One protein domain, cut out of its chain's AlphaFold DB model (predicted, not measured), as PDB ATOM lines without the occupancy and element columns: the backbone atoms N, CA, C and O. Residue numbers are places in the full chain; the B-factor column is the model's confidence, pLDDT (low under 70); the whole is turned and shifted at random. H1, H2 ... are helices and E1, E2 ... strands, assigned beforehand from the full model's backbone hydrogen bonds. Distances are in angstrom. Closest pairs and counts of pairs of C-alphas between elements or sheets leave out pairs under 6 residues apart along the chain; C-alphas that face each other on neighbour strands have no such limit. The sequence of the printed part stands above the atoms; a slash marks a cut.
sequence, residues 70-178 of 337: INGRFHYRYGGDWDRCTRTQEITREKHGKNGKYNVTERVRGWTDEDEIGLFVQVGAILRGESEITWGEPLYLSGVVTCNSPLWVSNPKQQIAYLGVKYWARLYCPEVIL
ATOM      1  N   ILE A  70     166.044 248.182 226.402       96.06
ATOM      2  CA  ILE A  70     166.346 249.532 225.921       96.06
ATOM      3  C   ILE A  70     165.221 250.516 226.247       96.06
ATOM      4  O   ILE A  70     164.065 250.134 226.423       96.06
ATOM      5  N   ASN A  71     165.562 251.800 226.266       94.75
ATOM      6  CA  ASN A  71     164.627 252.908 226.373       94.75
ATOM      7  C   ASN A  71     164.382 253.511 224.983       94.75
ATOM      8  O   ASN A  71     165.280 254.083 224.367       94.75
ATOM      9  N   GLY A  72     163.142 253.431 224.495       92.50
ATOM     10  CA  GLY A  72     162.739 254.057 223.235       92.50
ATOM     11  C   GLY A  72     163.010 253.189 222.005       92.50
ATOM     12  O   GLY A  72     162.515 252.070 221.909       92.50
ATOM     13  N   ARG A  73     163.702 253.741 221.004       95.31
ATOM     14  CA  ARG A  73     163.952 253.088 219.707       95.31
ATOM     15  C   ARG A  73     165.428 253.174 219.341       95.31
ATOM     16  O   ARG A  73     166.162 253.988 219.887       95.31
ATOM     17  N   PHE A  74     165.838 252.369 218.368       97.31
ATOM     18  CA  PHE A  74     167.170 252.471 217.788       97.31
ATOM     19  C   PHE A  74     167.413 253.825 217.119       97.31
ATOM     20  O   PHE A  74     166.551 254.381 216.433       97.31
ATOM     21  N   HIS A  75     168.635 254.307 217.287       97.69
ATOM     22  CA  HIS A  75     169.210 255.466 216.638       97.69
ATOM     23  C   HIS A  75     170.213 255.015 215.578       97.69
ATOM     24  O   HIS A  75     170.881 253.989 215.720       97.69
ATOM     25  N   TYR A  76     170.332 255.812 214.519       98.06
ATOM     26  CA  TYR A  76     171.151 255.487 213.359       98.06
ATOM     27  C   TYR A  76     172.002 256.691 212.975       98.06
ATOM     28  O   TYR A  76     171.481 257.799 212.831       98.06
ATOM     29  N   ARG A  77     173.296 256.469 212.751       98.00
ATOM     30  CA  ARG A  77     174.185 257.418 212.074       98.00
ATOM     31  C   ARG A  77     174.636 256.793 210.773       98.00
ATOM     32  O   ARG A  77     175.167 255.691 210.777       98.00
ATOM     33  N   TYR A  78     174.425 257.497 209.674       97.38
ATOM     34  CA  TYR A  78     174.921 257.077 208.371       97.38
ATOM     35  C   TYR A  78     176.098 257.959 207.989       97.38
ATOM     36  O   TYR A  78     176.038 259.173 208.181       97.38
ATOM     37  N   GLY A  79     177.135 257.348 207.433       96.75
ATOM     38  CA  GLY A  79     178.242 258.064 206.813       96.75
ATOM     39  C   GLY A  79     178.497 257.580 205.393       96.75
ATOM     40  O   GLY A  79     177.986 256.531 204.986       96.75
ATOM     41  N   GLY A  80     179.259 258.383 204.655       95.69
ATOM     42  CA  GLY A  80     179.538 258.175 203.238       95.69
ATOM     43  C   GLY A  80     178.465 258.739 202.299       95.69
ATOM     44  O   GLY A  80     177.446 259.286 202.728       95.69
ATOM     45  N   ASP A  81     178.727 258.612 201.001       95.25
ATOM     46  CA  ASP A  81     177.915 259.145 199.905       95.25
ATOM     47  C   ASP A  81     176.949 258.084 199.349       95.25
ATOM     48  O   ASP A  81     177.228 257.387 198.373       95.25
ATOM     49  N   TRP A  82     175.803 257.932 200.019       94.19
ATOM     50  CA  TRP A  82     174.812 256.894 199.710       94.19
ATOM     51  C   TRP A  82     174.137 257.052 198.344       94.19
ATOM     52  O   TRP A  82     173.549 256.082 197.863       94.19
ATOM     53  N   ASP A  83     174.231 258.223 197.707       92.44
ATOM     54  CA  ASP A  83     173.604 258.476 196.407       92.44
ATOM     55  C   ASP A  83     174.216 257.602 195.298       92.44
ATOM     56  O   ASP A  83     173.538 257.272 194.319       92.44
ATOM     57  N   ARG A  84     175.452 257.121 195.500       91.44
ATOM     58  CA  ARG A  84     176.143 256.174 194.608       91.44
ATOM     59  C   ARG A  84     175.468 254.801 194.549       91.44
ATOM     60  O   ARG A  84     175.469 254.166 193.499       91.44
ATOM     61  N   CYS A  85     174.804 254.378 195.628       90.00
ATOM     62  CA  CYS A  85     174.163 253.063 195.752       90.00
ATOM     63  C   CYS A  85     172.628 253.129 195.644       90.00
ATOM     64  O   CYS A  85     171.904 252.478 196.397       90.00
ATOM     65  N   THR A  86     172.117 253.946 194.719       85.81
ATOM     66  CA  THR A  86     170.666 254.149 194.513       85.81
ATOM     67  C   THR A  86     170.140 253.568 193.201       85.81
ATOM     68  O   THR A  86     168.929 253.465 193.003       85.81
ATOM     69  N   ARG A  87     171.032 253.186 192.279       87.31
ATOM     70  CA  ARG A  87     170.665 252.785 190.915       87.31
ATOM     71  C   ARG A  87     170.549 251.273 190.793       87.31
ATOM     72  O   ARG A  87     171.455 250.539 191.164       87.31
ATOM     73  N   THR A  88     169.474 250.802 190.177       88.88
ATOM     74  CA  THR A  88     169.315 249.391 189.805       88.88
ATOM     75  C   THR A  88     169.357 249.229 188.294       88.88
ATOM     76  O   THR A  88     168.902 250.116 187.573       88.88
ATOM     77  N   GLN A  89     169.837 248.086 187.817       88.62
ATOM     78  CA  GLN A  89     169.813 247.715 186.402       88.62
ATOM     79  C   GLN A  89     169.068 246.392 186.219       88.62
ATOM     80  O   GLN A  89     169.114 245.519 187.086       88.62
ATOM     81  N   GLU A  90     168.372 246.242 185.099       88.62
ATOM     82  CA  GLU A  90     167.724 244.984 184.733       88.62
ATOM     83  C   GLU A  90     168.634 244.220 183.779       88.62
ATOM     84  O   GLU A  90     169.056 244.742 182.749       88.62
ATOM     85  N   ILE A  91     168.968 242.987 184.149       87.38
ATOM     86  CA  ILE A  91     169.783 242.095 183.333       87.38
ATOM     87  C   ILE A  91     168.947 240.868 183.015       87.38
ATOM     88  O   ILE A  91     168.407 240.214 183.907       87.38
ATOM     89  N   THR A  92     168.870 240.532 181.733       87.56
ATOM     90  CA  THR A  92     168.283 239.272 181.289       87.56
ATOM     91  C   THR A  92     169.354 238.194 181.328       87.56
ATOM     92  O   THR A  92     170.384 238.303 180.661       87.56
ATOM     93  N   ARG A  93     169.121 237.153 182.124       86.44
ATOM     94  CA  ARG A  93     169.988 235.978 182.211       86.44
ATOM     95  C   ARG A  93     169.241 234.761 181.700       86.44
ATOM     96  O   ARG A  93     168.101 234.513 182.089       86.44
ATOM     97  N   GLU A  94     169.907 233.982 180.862       87.19
ATOM     98  CA  GLU A  94     169.417 232.670 180.465       87.19
ATOM     99  C   GLU A  94     169.619 231.704 181.642       87.19
ATOM    100  O   GLU A  94     170.738 231.504 182.120       87.19
ATOM    101  N   LYS A  95     168.524 231.139 182.149       82.38
ATOM    102  CA  LYS A  95     168.531 230.085 183.161       82.38
ATOM    103  C   LYS A  95     168.105 228.768 182.533       82.38
ATOM    104  O   LYS A  95     167.295 228.719 181.613       82.38
ATOM    105  N   HIS A  96     168.634 227.683 183.078       77.88
ATOM    106  CA  HIS A  96     168.203 226.336 182.739       77.88
ATOM    107  C   HIS A  96     167.221 225.837 183.792       77.88
ATOM    108  O   HIS A  96     167.489 225.899 184.990       77.88
ATOM    109  N   GLY A  97     166.061 225.375 183.340       77.19
ATOM    110  CA  GLY A  97     165.039 224.758 184.177       77.19
ATOM    111  C   GLY A  97     164.754 223.335 183.720       77.19
ATOM    112  O   GLY A  97     165.300 222.867 182.722       77.19
ATOM    113  N   LYS A  98     163.834 222.666 184.421       68.88
ATOM    114  CA  LYS A  98     163.392 221.302 184.077       68.88
ATOM    115  C   LYS A  98     162.885 221.168 182.630       68.88
ATOM    116  O   LYS A  98     163.000 220.093 182.062       68.88
ATOM    117  N   ASN A  99     162.396 222.259 182.028       70.06
ATOM    118  CA  ASN A  99     161.826 222.288 180.673       70.06
ATOM    119  C   ASN A  99     162.729 222.992 179.635       70.06
ATOM    120  O   ASN A  99     162.240 223.428 178.597       70.06
ATOM    121  N   GLY A 100     164.032 223.133 179.905       84.00
ATOM    122  CA  GLY A 100     164.993 223.756 178.987       84.00
ATOM    123  C   GLY A 100     165.415 225.176 179.380       84.00
ATOM    124  O   GLY A 100     165.311 225.577 180.542       84.00
ATOM    125  N   LYS A 101     165.964 225.913 178.407       85.12
ATOM    126  CA  LYS A 101     166.457 227.288 178.577       85.12
ATOM    127  C   LYS A 101     165.290 228.271 178.640       85.12
ATOM    128  O   LYS A 101     164.414 228.242 177.782       85.12
ATOM    129  N   TYR A 102     165.297 229.155 179.629       83.81
ATOM    130  CA  TYR A 102     164.344 230.253 179.751       83.81
ATOM    131  C   TYR A 102     165.062 231.525 180.197       83.81
ATOM    132  O   TYR A 102     166.025 231.482 180.959       83.81
ATOM    133  N   ASN A 103     164.592 232.672 179.720       87.06
ATOM    134  CA  ASN A 103     165.155 233.961 180.096       87.06
ATOM    135  C   ASN A 103     164.473 234.480 181.362       87.06
ATOM    136  O   ASN A 103     163.247 234.509 181.443       87.06
ATOM    137  N   VAL A 104     165.275 234.912 182.332       85.06
ATOM    138  CA  VAL A 104     164.811 235.600 183.538       85.06
ATOM    139  C   VAL A 104     165.389 236.999 183.544       85.06
ATOM    140  O   VAL A 104     166.608 237.175 183.507       85.06
ATOM    141  N   THR A 105     164.514 237.993 183.612       85.00
ATOM    142  CA  THR A 105     164.907 239.373 183.878       85.00
ATOM    143  C   THR A 105     165.064 239.544 185.383       85.00
ATOM    144  O   THR A 105     164.104 239.398 186.139       85.00
ATOM    145  N   GLU A 106     166.288 239.815 185.826       85.56
ATOM    146  CA  GLU A 106     166.620 240.066 187.226       85.56
ATOM    147  C   GLU A 106     167.026 241.526 187.404       85.56
ATOM    148  O   GLU A 106     167.816 242.069 186.630       85.56
ATOM    149  N   ARG A 107     166.522 242.158 188.465       84.62
ATOM    150  CA  ARG A 107     167.010 243.463 188.904       84.62
ATOM    151  C   ARG A 107     168.259 243.261 189.755       84.62
ATOM    152  O   ARG A 107     168.192 242.621 190.800       84.62
ATOM    153  N   VAL A 108     169.384 243.816 189.322       89.25
ATOM    154  CA  VAL A 108     170.664 243.770 190.041       89.25
ATOM    155  C   VAL A 108     171.155 245.181 190.365       89.25
ATOM    156  O   VAL A 108     170.619 246.174 189.857       89.25
ATOM    157  N   ARG A 109     172.171 245.286 191.230       90.88
ATOM    158  CA  ARG A 109     172.773 246.581 191.571       90.88
ATOM    159  C   ARG A 109     173.388 247.225 190.329       90.88
ATOM    160  O   ARG A 109     174.002 246.540 189.508       90.88
ATOM    161  N   GLY A 110     173.176 248.528 190.182       90.69
ATOM    162  CA  GLY A 110     173.730 249.365 189.115       90.69
ATOM    163  C   GLY A 110     174.974 250.148 189.545       90.69
ATOM    164  O   GLY A 110     175.311 251.127 188.888       90.69
ATOM    165  N   TRP A 111     175.606 249.746 190.648       91.00
ATOM    166  CA  TRP A 111     176.839 250.311 191.202       91.00
ATOM    167  C   TRP A 111     177.888 249.208 191.418       91.00
ATOM    168  O   TRP A 111     177.582 248.013 191.316       91.00
ATOM    169  N   THR A 112     179.122 249.617 191.689       91.62
ATOM    170  CA  THR A 112     180.301 248.757 191.867       91.62
ATOM    171  C   THR A 112     180.716 248.647 193.336       91.62
ATOM    172  O   THR A 112     180.223 249.389 194.177       91.62
ATOM    173  N   ASP A 113     181.635 247.735 193.661       90.94
ATOM    174  CA  ASP A 113     182.154 247.602 195.035       90.94
ATOM    175  C   ASP A 113     182.924 248.855 195.496       90.94
ATOM    176  O   ASP A 113     182.937 249.179 196.682       90.94
ATOM    177  N   GLU A 114     183.535 249.596 194.565       92.69
ATOM    178  CA  GLU A 114     184.225 250.859 194.859       92.69
ATOM    179  C   GLU A 114     183.253 251.944 195.337       92.69
ATOM    180  O   GLU A 114     183.589 252.741 196.215       92.69
ATOM    181  N   ASP A 115     182.025 251.937 194.811       92.56
ATOM    182  CA  ASP A 115     180.965 252.864 195.211       92.56
ATOM    183  C   ASP A 115     180.502 252.635 196.659       92.56
ATOM    184  O   ASP A 115     179.969 253.549 197.288       92.56
ATOM    185  N   GLU A 116     180.731 251.435 197.206       93.25
ATOM    186  CA  GLU A 116     180.357 251.057 198.572       93.25
ATOM    187  C   GLU A 116     181.405 251.483 199.619       93.25
ATOM    188  O   GLU A 116     181.133 251.453 200.826       93.25
ATOM    189  N   ILE A 117     182.601 251.904 199.185       93.94
ATOM    190  CA  ILE A 117     183.702 252.276 200.078       93.94
ATOM    191  C   ILE A 117     183.321 253.497 200.920       93.94
ATOM    192  O   ILE A 117     182.947 254.558 200.418       93.94
ATOM    193  N   GLY A 118     183.465 253.355 202.238       94.50
ATOM    194  CA  GLY A 118     183.175 254.417 203.201       94.50
ATOM    195  C   GLY A 118     181.686 254.598 203.513       94.50
ATOM    196  O   GLY A 118     181.362 255.409 204.383       94.50
ATOM    197  N   LEU A 119     180.787 253.841 202.872       97.12
ATOM    198  CA  LEU A 119     179.377 253.800 203.250       97.12
ATOM    199  C   LEU A 119     179.216 252.964 204.515       97.12
ATOM    200  O   LEU A 119     179.596 251.793 204.542       97.12
ATOM    201  N   PHE A 120     178.633 253.542 205.561       97.69
ATOM    202  CA  PHE A 120     178.389 252.811 206.801       97.69
ATOM    203  C   PHE A 120     177.108 253.237 207.505       97.69
ATOM    204  O   PHE A 120     176.573 254.329 207.286       97.69
ATOM    205  N   VAL A 121     176.657 252.364 208.403       98.25
ATOM    206  CA  VAL A 121     175.673 252.676 209.435       98.25
ATOM    207  C   VAL A 121     176.258 252.361 210.808       98.25
ATOM    208  O   VAL A 121     176.855 251.314 211.020       98.25
ATOM    209  N   GLN A 122     176.068 253.261 211.759       98.19
ATOM    210  CA  GLN A 122     176.294 253.011 213.172       98.19
ATOM    211  C   GLN A 122     174.930 252.959 213.854       98.19
ATOM    212  O   GLN A 122     174.131 253.891 213.719       98.19
ATOM    213  N   VAL A 123     174.656 251.864 214.555       98.19
ATOM    214  CA  VAL A 123     173.394 251.647 215.270       98.19
ATOM    215  C   VAL A 123     173.642 251.786 216.764       98.19
ATOM    216  O   VAL A 123     174.670 251.334 217.265       98.19
ATOM    217  N   GLY A 124     172.717 252.419 217.475       98.00
ATOM    218  CA  GLY A 124     172.772 252.535 218.927       98.00
ATOM    219  C   GLY A 124     171.388 252.600 219.549       98.00
ATOM    220  O   GLY A 124     170.409 252.912 218.873       98.00
ATOM    221  N   ALA A 125     171.301 252.320 220.839       98.06
ATOM    222  CA  ALA A 125     170.100 252.527 221.640       98.06
ATOM    223  C   ALA A 125     170.498 252.918 223.067       98.06
ATOM    224  O   ALA A 125     171.647 252.738 223.469       98.06
ATOM    225  N   ILE A 126     169.557 253.479 223.820       97.69
ATOM    226  CA  ILE A 126     169.761 253.792 225.238       97.69
ATOM    227  C   ILE A 126     169.457 252.521 226.029       97.69
ATOM    228  O   ILE A 126     168.321 252.049 225.985       97.69
ATOM    229  N   LEU A 127     170.440 251.946 226.722       95.94
ATOM    230  CA  LEU A 127     170.225 250.744 227.534       95.94
ATOM    231  C   LEU A 127     169.438 251.066 228.810       95.94
ATOM    232  O   LEU A 127     169.394 252.206 229.281       95.94
ATOM    233  N   ARG A 128     168.799 250.050 229.400       92.94
ATOM    234  CA  ARG A 128     168.101 250.220 230.679       92.94
ATOM    235  C   ARG A 128     169.062 250.731 231.750       92.94
ATOM    236  O   ARG A 128     170.056 250.087 232.063       92.94
ATOM    237  N   GLY A 129     168.680 251.831 232.391       93.25
ATOM    238  CA  GLY A 129     169.465 252.450 233.462       93.25
ATOM    239  C   GLY A 129     170.497 253.454 232.959       93.25
ATOM    240  O   GLY A 129     171.062 254.179 233.771       93.25
ATOM    241  N   GLU A 130     170.688 253.557 231.644       94.69
ATOM    242  CA  GLU A 130     171.529 254.567 231.016       94.69
ATOM    243  C   GLU A 130     170.686 255.746 230.510       94.69
ATOM    244  O   GLU A 130     169.483 255.629 230.252       94.69
ATOM    245  N   SER A 131     171.327 256.907 230.382       94.25
ATOM    246  CA  SER A 131     170.736 258.127 229.816       94.25
ATOM    247  C   SER A 131     171.301 258.490 228.444       94.25
ATOM    248  O   SER A 131     170.711 259.302 227.733       94.25
ATOM    249  N   GLU A 132     172.445 257.914 228.079       97.19
ATOM    250  CA  GLU A 132     173.133 258.171 226.818       97.19
ATOM    251  C   GLU A 132     172.938 257.014 225.838       97.19
ATOM    252  O   GLU A 132     172.550 255.907 226.206       97.19
ATOM    253  N   ILE A 133     173.171 257.287 224.554       98.00
ATOM    254  CA  ILE A 133     173.070 256.266 223.513       98.00
ATOM    255  C   ILE A 133     174.342 255.424 223.542       98.00
ATOM    256  O   ILE A 133     175.425 255.929 223.238       98.00
ATOM    257  N   THR A 134     174.184 254.128 223.785       97.62
ATOM    258  CA  THR A 134     175.252 253.149 223.611       97.62
ATOM    259  C   THR A 134     175.353 252.793 222.130       97.62
ATOM    260  O   THR A 134     174.527 252.069 221.566       97.62
ATOM    261  N   TRP A 135     176.348 253.376 221.462       98.12
ATOM    262  CA  TRP A 135     176.626 253.142 220.046       98.12
ATOM    263  C   TRP A 135     177.405 251.838 219.848       98.12
ATOM    264  O   TRP A 135     178.339 251.540 220.585       98.12
ATOM    265  N   GLY A 136     177.033 251.071 218.827       95.94
ATOM    266  CA  GLY A 136     177.865 249.985 218.315       95.94
ATOM    267  C   GLY A 136     178.982 250.495 217.407       95.94
ATOM    268  O   GLY A 136     179.080 251.689 217.109       95.94
ATOM    269  N   GLU A 137     179.794 249.567 216.916       95.81
ATOM    270  CA  GLU A 137     180.790 249.856 215.886       95.81
ATOM    271  C   GLU A 137     180.121 250.245 214.553       95.81
ATOM    272  O   GLU A 137     179.046 249.725 214.223       95.81
ATOM    273  N   PRO A 138     180.725 251.149 213.759       97.31
ATOM    274  CA  PRO A 138     180.286 251.410 212.394       97.31
ATOM    275  C   PRO A 138     180.340 250.140 211.531       97.31
ATOM    276  O   PRO A 138     181.392 249.532 211.347       97.31
ATOM    277  N   LEU A 139     179.200 249.763 210.955       97.25
ATOM    278  CA  LEU A 139     179.084 248.664 210.004       97.25
ATOM    279  C   LEU A 139     179.193 249.210 208.580       97.25
ATOM    280  O   LEU A 139     178.298 249.917 208.111       97.25
ATOM    281  N   TYR A 140     180.289 248.875 207.903       97.06
ATOM    282  CA  TYR A 140     180.569 249.305 206.533       97.06
ATOM    283  C   TYR A 140     179.921 248.377 205.509       97.06
ATOM    284  O   TYR A 140     180.054 247.158 205.617       97.06
ATOM    285  N   LEU A 141     179.270 248.952 204.491       95.44
ATOM    286  CA  LEU A 141     178.574 248.197 203.444       95.44
ATOM    287  C   LEU A 141     179.532 247.286 202.674       95.44
ATOM    288  O   LEU A 141     179.249 246.104 202.526       95.44
ATOM    289  N   SER A 142     180.707 247.804 202.310       93.88
ATOM    290  CA  SER A 142     181.755 247.051 201.610       93.88
ATOM    291  C   SER A 142     182.300 245.850 202.399       93.88
ATOM    292  O   SER A 142     182.981 244.998 201.838       93.88
ATOM    293  N   GLY A 143     182.061 245.795 203.715       90.81
ATOM    294  CA  GLY A 143     182.448 244.677 204.581       90.81
ATOM    295  C   GLY A 143     181.358 243.613 204.747       90.81
ATOM    296  O   GLY A 143     181.607 242.587 205.379       90.81
ATOM    297  N   VAL A 144     180.152 243.841 204.218       91.12
ATOM    298  CA  VAL A 144     179.035 242.895 204.320       91.12
ATOM    299  C   VAL A 144     179.171 241.833 203.232       91.12
ATOM    300  O   VAL A 144     179.010 242.108 202.049       91.12
ATOM    301  N   VAL A 145     179.452 240.596 203.644       84.12
ATOM    302  CA  VAL A 145     179.651 239.472 202.715       84.12
ATOM    303  C   VAL A 145     178.329 238.792 202.339       84.12
ATOM    304  O   VAL A 145     178.134 238.407 201.188       84.12
ATOM    305  N   THR A 146     177.409 238.647 203.296       82.25
ATOM    306  CA  THR A 146     176.173 237.870 203.119       82.25
ATOM    307  C   THR A 146     174.980 238.784 202.831       82.25
ATOM    308  O   THR A 146     174.469 239.457 203.725       82.25
ATOM    309  N   CYS A 147     174.497 238.768 201.586       84.25
ATOM    310  CA  CYS A 147     173.406 239.621 201.095       84.25
ATOM    311  C   CYS A 147     172.267 238.789 200.479       84.25
ATOM    312  O   CYS A 147     171.934 238.923 199.303       84.25
ATOM    313  N   ASN A 148     171.636 237.931 201.285       78.50
ATOM    314  CA  ASN A 148     170.692 236.905 200.804       78.50
ATOM    315  C   ASN A 148     169.297 237.433 200.416       78.50
ATOM    316  O   ASN A 148     168.439 236.676 199.966       78.50
ATOM    317  N   SER A 149     169.056 238.736 200.576       83.31
ATOM    318  CA  SER A 149     167.801 239.395 200.203       83.31
ATOM    319  C   SER A 149     167.957 240.211 198.914       83.31
ATOM    320  O   SER A 149     168.885 241.015 198.813       83.31
ATOM    321  N   PRO A 150     167.013 240.141 197.954       83.06
ATOM    322  CA  PRO A 150     167.029 241.030 196.789       83.06
ATOM    323  C   PRO A 150     166.899 242.511 197.182       83.06
ATOM    324  O   PRO A 150     167.247 243.396 196.403       83.06
ATOM    325  N   LEU A 151     166.444 242.808 198.406       88.25
ATOM    326  CA  LEU A 151     166.370 244.172 198.923       88.25
ATOM    327  C   LEU A 151     167.744 244.808 199.158       88.25
ATOM    328  O   LEU A 151     167.806 246.026 199.261       88.25
ATOM    329  N   TRP A 152     168.840 244.043 199.198       91.06
ATOM    330  CA  TRP A 152     170.188 244.627 199.226       91.06
ATOM    331  C   TRP A 152     170.499 245.405 197.941       91.06
ATOM    332  O   TRP A 152     171.274 246.352 197.967       91.06
ATOM    333  N   VAL A 153     169.841 245.062 196.828       89.38
ATOM    334  CA  VAL A 153     169.968 245.762 195.544       89.38
ATOM    335  C   VAL A 153     169.073 246.996 195.458       89.38
ATOM    336  O   VAL A 153     169.456 247.991 194.858       89.38
ATOM    337  N   SER A 154     167.850 246.942 195.984       88.19
ATOM    338  CA  SER A 154     166.892 248.048 195.833       88.19
ATOM    339  C   SER A 154     166.864 249.004 197.021       88.19
ATOM    340  O   SER A 154     166.483 250.160 196.866       88.19
ATOM    341  N   ASN A 155     167.238 248.532 198.210       91.12
ATOM    342  CA  ASN A 155     167.217 249.301 199.448       91.12
ATOM    343  C   ASN A 155     168.380 248.914 200.392       91.12
ATOM    344  O   ASN A 155     168.146 248.477 201.528       91.12
ATOM    345  N   PRO A 156     169.644 249.079 199.948       92.94
ATOM    346  CA  PRO A 156     170.827 248.677 200.716       92.94
ATOM    347  C   PRO A 156     170.913 249.381 202.073       92.94
ATOM    348  O   PRO A 156     171.254 248.763 203.081       92.94
ATOM    349  N   LYS A 157     170.535 250.665 202.127       93.62
ATOM    350  CA  LYS A 157     170.601 251.488 203.341       93.62
ATOM    351  C   LYS A 157     169.711 250.952 204.464       93.62
ATOM    352  O   LYS A 157     170.101 250.971 205.627       93.62
ATOM    353  N   GLN A 158     168.526 250.442 204.125       93.44
ATOM    354  CA  GLN A 158     167.648 249.808 205.106       93.44
ATOM    355  C   GLN A 158     168.167 248.426 205.521       93.44
ATOM    356  O   GLN A 158     168.116 248.087 206.703       93.44
ATOM    357  N   GLN A 159     168.672 247.630 204.574       93.75
ATOM    358  CA  GLN A 159     169.167 246.284 204.868       93.75
ATOM    359  C   GLN A 159     170.380 246.299 205.804       93.75
ATOM    360  O   GLN A 159     170.402 245.562 206.790       93.75
ATOM    361  N   ILE A 160     171.342 247.199 205.579       95.56
ATOM    362  CA  ILE A 160     172.501 247.323 206.469       95.56
ATOM    363  C   ILE A 160     172.099 247.797 207.871       95.56
ATOM    364  O   ILE A 160     172.668 247.351 208.863       95.56
ATOM    365  N   ALA A 161     171.074 248.646 207.985       96.12
ATOM    366  CA  ALA A 161     170.561 249.089 209.279       96.12
ATOM    367  C   ALA A 161     169.921 247.935 210.063       96.12
ATOM    368  O   ALA A 161     170.111 247.829 211.273       96.12
ATOM    369  N   TYR A 162     169.199 247.046 209.377       94.88
ATOM    370  CA  TYR A 162     168.670 245.819 209.969       94.88
ATOM    371  C   TYR A 162     169.776 244.878 210.448       94.88
ATOM    372  O   TYR A 162     169.689 244.356 211.561       94.88
ATOM    373  N   LEU A 163     170.833 244.715 209.651       93.88
ATOM    374  CA  LEU A 163     172.006 243.944 210.050       93.88
ATOM    375  C   LEU A 163     172.694 244.562 211.280       93.88
ATOM    376  O   LEU A 163     173.005 243.854 212.237       93.88
ATOM    377  N   GLY A 164     172.839 245.888 211.300       95.56
ATOM    378  CA  GLY A 164     173.408 246.629 212.424       95.56
ATOM    379  C   GLY A 164     172.597 246.492 213.716       95.56
ATOM    380  O   GLY A 164     173.181 246.264 214.770       95.56
ATOM    381  N   VAL A 165     171.258 246.550 213.647       95.19
ATOM    382  CA  VAL A 165     170.378 246.287 214.807       95.19
ATOM    383  C   VAL A 165     170.645 244.903 215.379       95.19
ATOM    384  O   VAL A 165     170.777 244.752 216.590       95.19
ATOM    385  N   LYS A 166     170.763 243.896 214.512       91.56
ATOM    386  CA  LYS A 166     171.034 242.529 214.941       91.56
ATOM    387  C   LYS A 166     172.394 242.411 215.627       91.56
ATOM    388  O   LYS A 166     172.460 241.878 216.729       91.56
ATOM    389  N   TYR A 167     173.464 242.918 215.013       93.44
ATOM    390  CA  TYR A 167     174.809 242.866 215.597       93.44
ATOM    391  C   TYR A 167     174.889 243.608 216.930       93.44
ATOM    392  O   TYR A 167     175.436 243.076 217.894       93.44
ATOM    393  N   TRP A 168     174.273 244.787 217.014       95.69
ATOM    394  CA  TRP A 168     174.189 245.541 218.259       95.69
ATOM    395  C   TRP A 168     173.460 244.740 219.344       95.69
ATOM    396  O   TRP A 168     173.957 244.585 220.455       95.69
ATOM    397  N   ALA A 169     172.310 244.158 219.012       93.94
ATOM    398  CA  ALA A 169     171.498 243.419 219.970       93.94
ATOM    399  C   ALA A 169     172.153 242.120 220.442       93.94
ATOM    400  O   ALA A 169     172.015 241.758 221.604       93.94
ATOM    401  N   ARG A 170     172.907 241.434 219.575       91.81
ATOM    402  CA  ARG A 170     173.717 240.269 219.967       91.81
ATOM    403  C   ARG A 170     174.752 240.613 221.033       91.81
ATOM    404  O   ARG A 170     175.052 239.761 221.860       91.81
ATOM    405  N   LEU A 171     175.289 241.828 220.992       92.94
ATOM    406  CA  LEU A 171     176.300 242.285 221.935       92.94
ATOM    407  C   LEU A 171     175.678 242.800 223.241       92.94
ATOM    408  O   LEU A 171     176.144 242.431 224.314       92.94
ATOM    409  N   TYR A 172     174.633 243.626 223.149       93.94
ATOM    410  CA  TYR A 172     174.122 244.391 224.293       93.94
ATOM    411  C   TYR A 172     172.790 243.900 224.872       93.94
ATOM    412  O   TYR A 172     172.484 244.214 226.019       93.94
ATOM    413  N   CYS A 173     171.994 243.147 224.110       93.00
ATOM    414  CA  CYS A 173     170.729 242.557 224.573       93.00
ATOM    415  C   CYS A 173     170.594 241.071 224.161       93.00
ATOM    416  O   CYS A 173     169.560 240.678 223.596       93.00
ATOM    417  N   PRO A 174     171.623 240.220 224.369       90.88
ATOM    418  CA  PRO A 174     171.588 238.821 223.941       90.88
ATOM    419  C   PRO A 174     170.438 238.030 224.578       90.88
ATOM    420  O   PRO A 174     169.890 237.121 223.951       90.88
ATOM    421  N   GLU A 175     170.035 238.394 225.794       85.69
ATOM    422  CA  GLU A 175     168.942 237.794 226.560       85.69
ATOM    423  C   GLU A 175     167.557 238.043 225.958       85.69
ATOM    424  O   GLU A 175     166.613 237.319 226.261       85.69
ATOM    425  N   VAL A 176     167.419 239.051 225.097       87.81
ATOM    426  CA  VAL A 176     166.153 239.343 224.419       87.81
ATOM    427  C   VAL A 176     165.982 238.461 223.177       87.81
ATOM    428  O   VAL A 176     164.877 238.004 222.881       87.81
ATOM    429  N   ILE A 177     167.078 238.193 222.457       81.81
ATOM    430  CA  ILE A 177     167.065 237.408 221.212       81.81
ATOM    431  C   ILE A 177     167.250 235.904 221.475       81.81
ATOM    432  O   ILE A 177     166.725 235.104 220.711       81.81
ATOM    433  N   LEU A 178     167.977 235.501 222.526       72.31
ATOM    434  CA  LEU A 178     168.110 234.107 222.996       72.31
ATOM    435  C   LEU A 178     168.265 233.057 221.877       72.31
ATOM    436  O   LEU A 178     167.433 232.174 221.696       72.31
TER     437      LEU A 178
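This is residues 70 to 178 of the 337 residues of a protein of Klebsiella aerogenes (UniProt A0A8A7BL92). A long hairpin arm, E2 and E3, reaches away from a small body in which the helix H3 packs along E4 of a two-stranded sheet, E1 and E4. The arm makes much of the length; it joins the body where the short helices H1 and H2 lie, while the short helix H4 follows H3 at the body's other end, and a long stretch without a named element, residues 128 to 150, folds back along E4. The printed part has 109 residues, with four named helices and four named strands in the order E1, H1, E2, E3, E4, H2, H3, H4, and its class is mixed, helices and strands. Both sheets, E1 - E4 and E2 - E3, are antiparallel. The whole is loose, with a radius of gyration of the C-alphas of 17.9 A, and elongated, spanning 61 by 33 by 20 A.

E1, residues 70 to 79, bends by 63 degrees at residue 73. Its antiparallel neighbour is E4, residues 120 to 127, with 161 degrees between their directions; N 75 and O 124 are 2.8 A apart and N 122 and O 77 are 2.8 A apart, within hydrogen-bond range. Short antiparallel pairings join residues 120 to 121 of E4 to residues 139 to 140, and residues 124 to 125 of E4 to residues 134 to 135. H1, residues 82 to 85, follows E1 by a tight link. E2, residues 88 to 97, bends by 53 degrees at residue 94 and forms a hairpin with E3, residues 100 to 109. These antiparallel strands have 157 degrees between their directions, and N 91 and O 106 are 2.9 A apart, within hydrogen-bond range, as are N 102 and O 95 at 2.8 A. E2 and E3 are apart from E1 and from E4. The closest C-alphas of E3 and H2, residues 151 to 154, are those of Arg 109 and Val 153, 4.9 A apart. H3, residues 156 to 172, has 11 pairs of C-alphas within 8 A of E4, the closest being Val 123 and Gly 164 at 5.8 A. The closest C-alphas of E1 and H3 are those of Phe 74 and Val 165, 7.6 A apart. H2 and H3 are close but not clearly touching; their closest C-alphas, Trp 152 and Gln 159, are 6.0 A apart. H4, residues 174 to 177, is likewise close to H3 but not clearly touching, with the C-alphas of Arg 170 and Ile 177 closest at 7.3 A. In H3 every O i to N i+4 pair is within hydrogen-bond range; H1, H2 and H4 are too short for such a pair.

E1 begins at C-alpha 70, (166.346, 249.532, 225.921), and measures 24.1 A from first to last C-alpha. E2 measures 25.6 A and E3 27.2 A, from C-alpha 100 at (164.993, 223.756, 178.987) to C-alpha 109. E4 measures 22.4 A. H3 measures 24.2 A and is followed by H4, which ends at C-alpha 177, (167.065, 237.408, 221.212).

The two C-alphas farthest apart are those of Gly 100 and Gly 129, at 61.7 A. The printed part has no cut. The link from E4 to H2, residues 128 to 150, is long, and that from E3 to E4 is short but not tight. The mean pLDDT of the printed part is 91.1, and residue 98 is under 70.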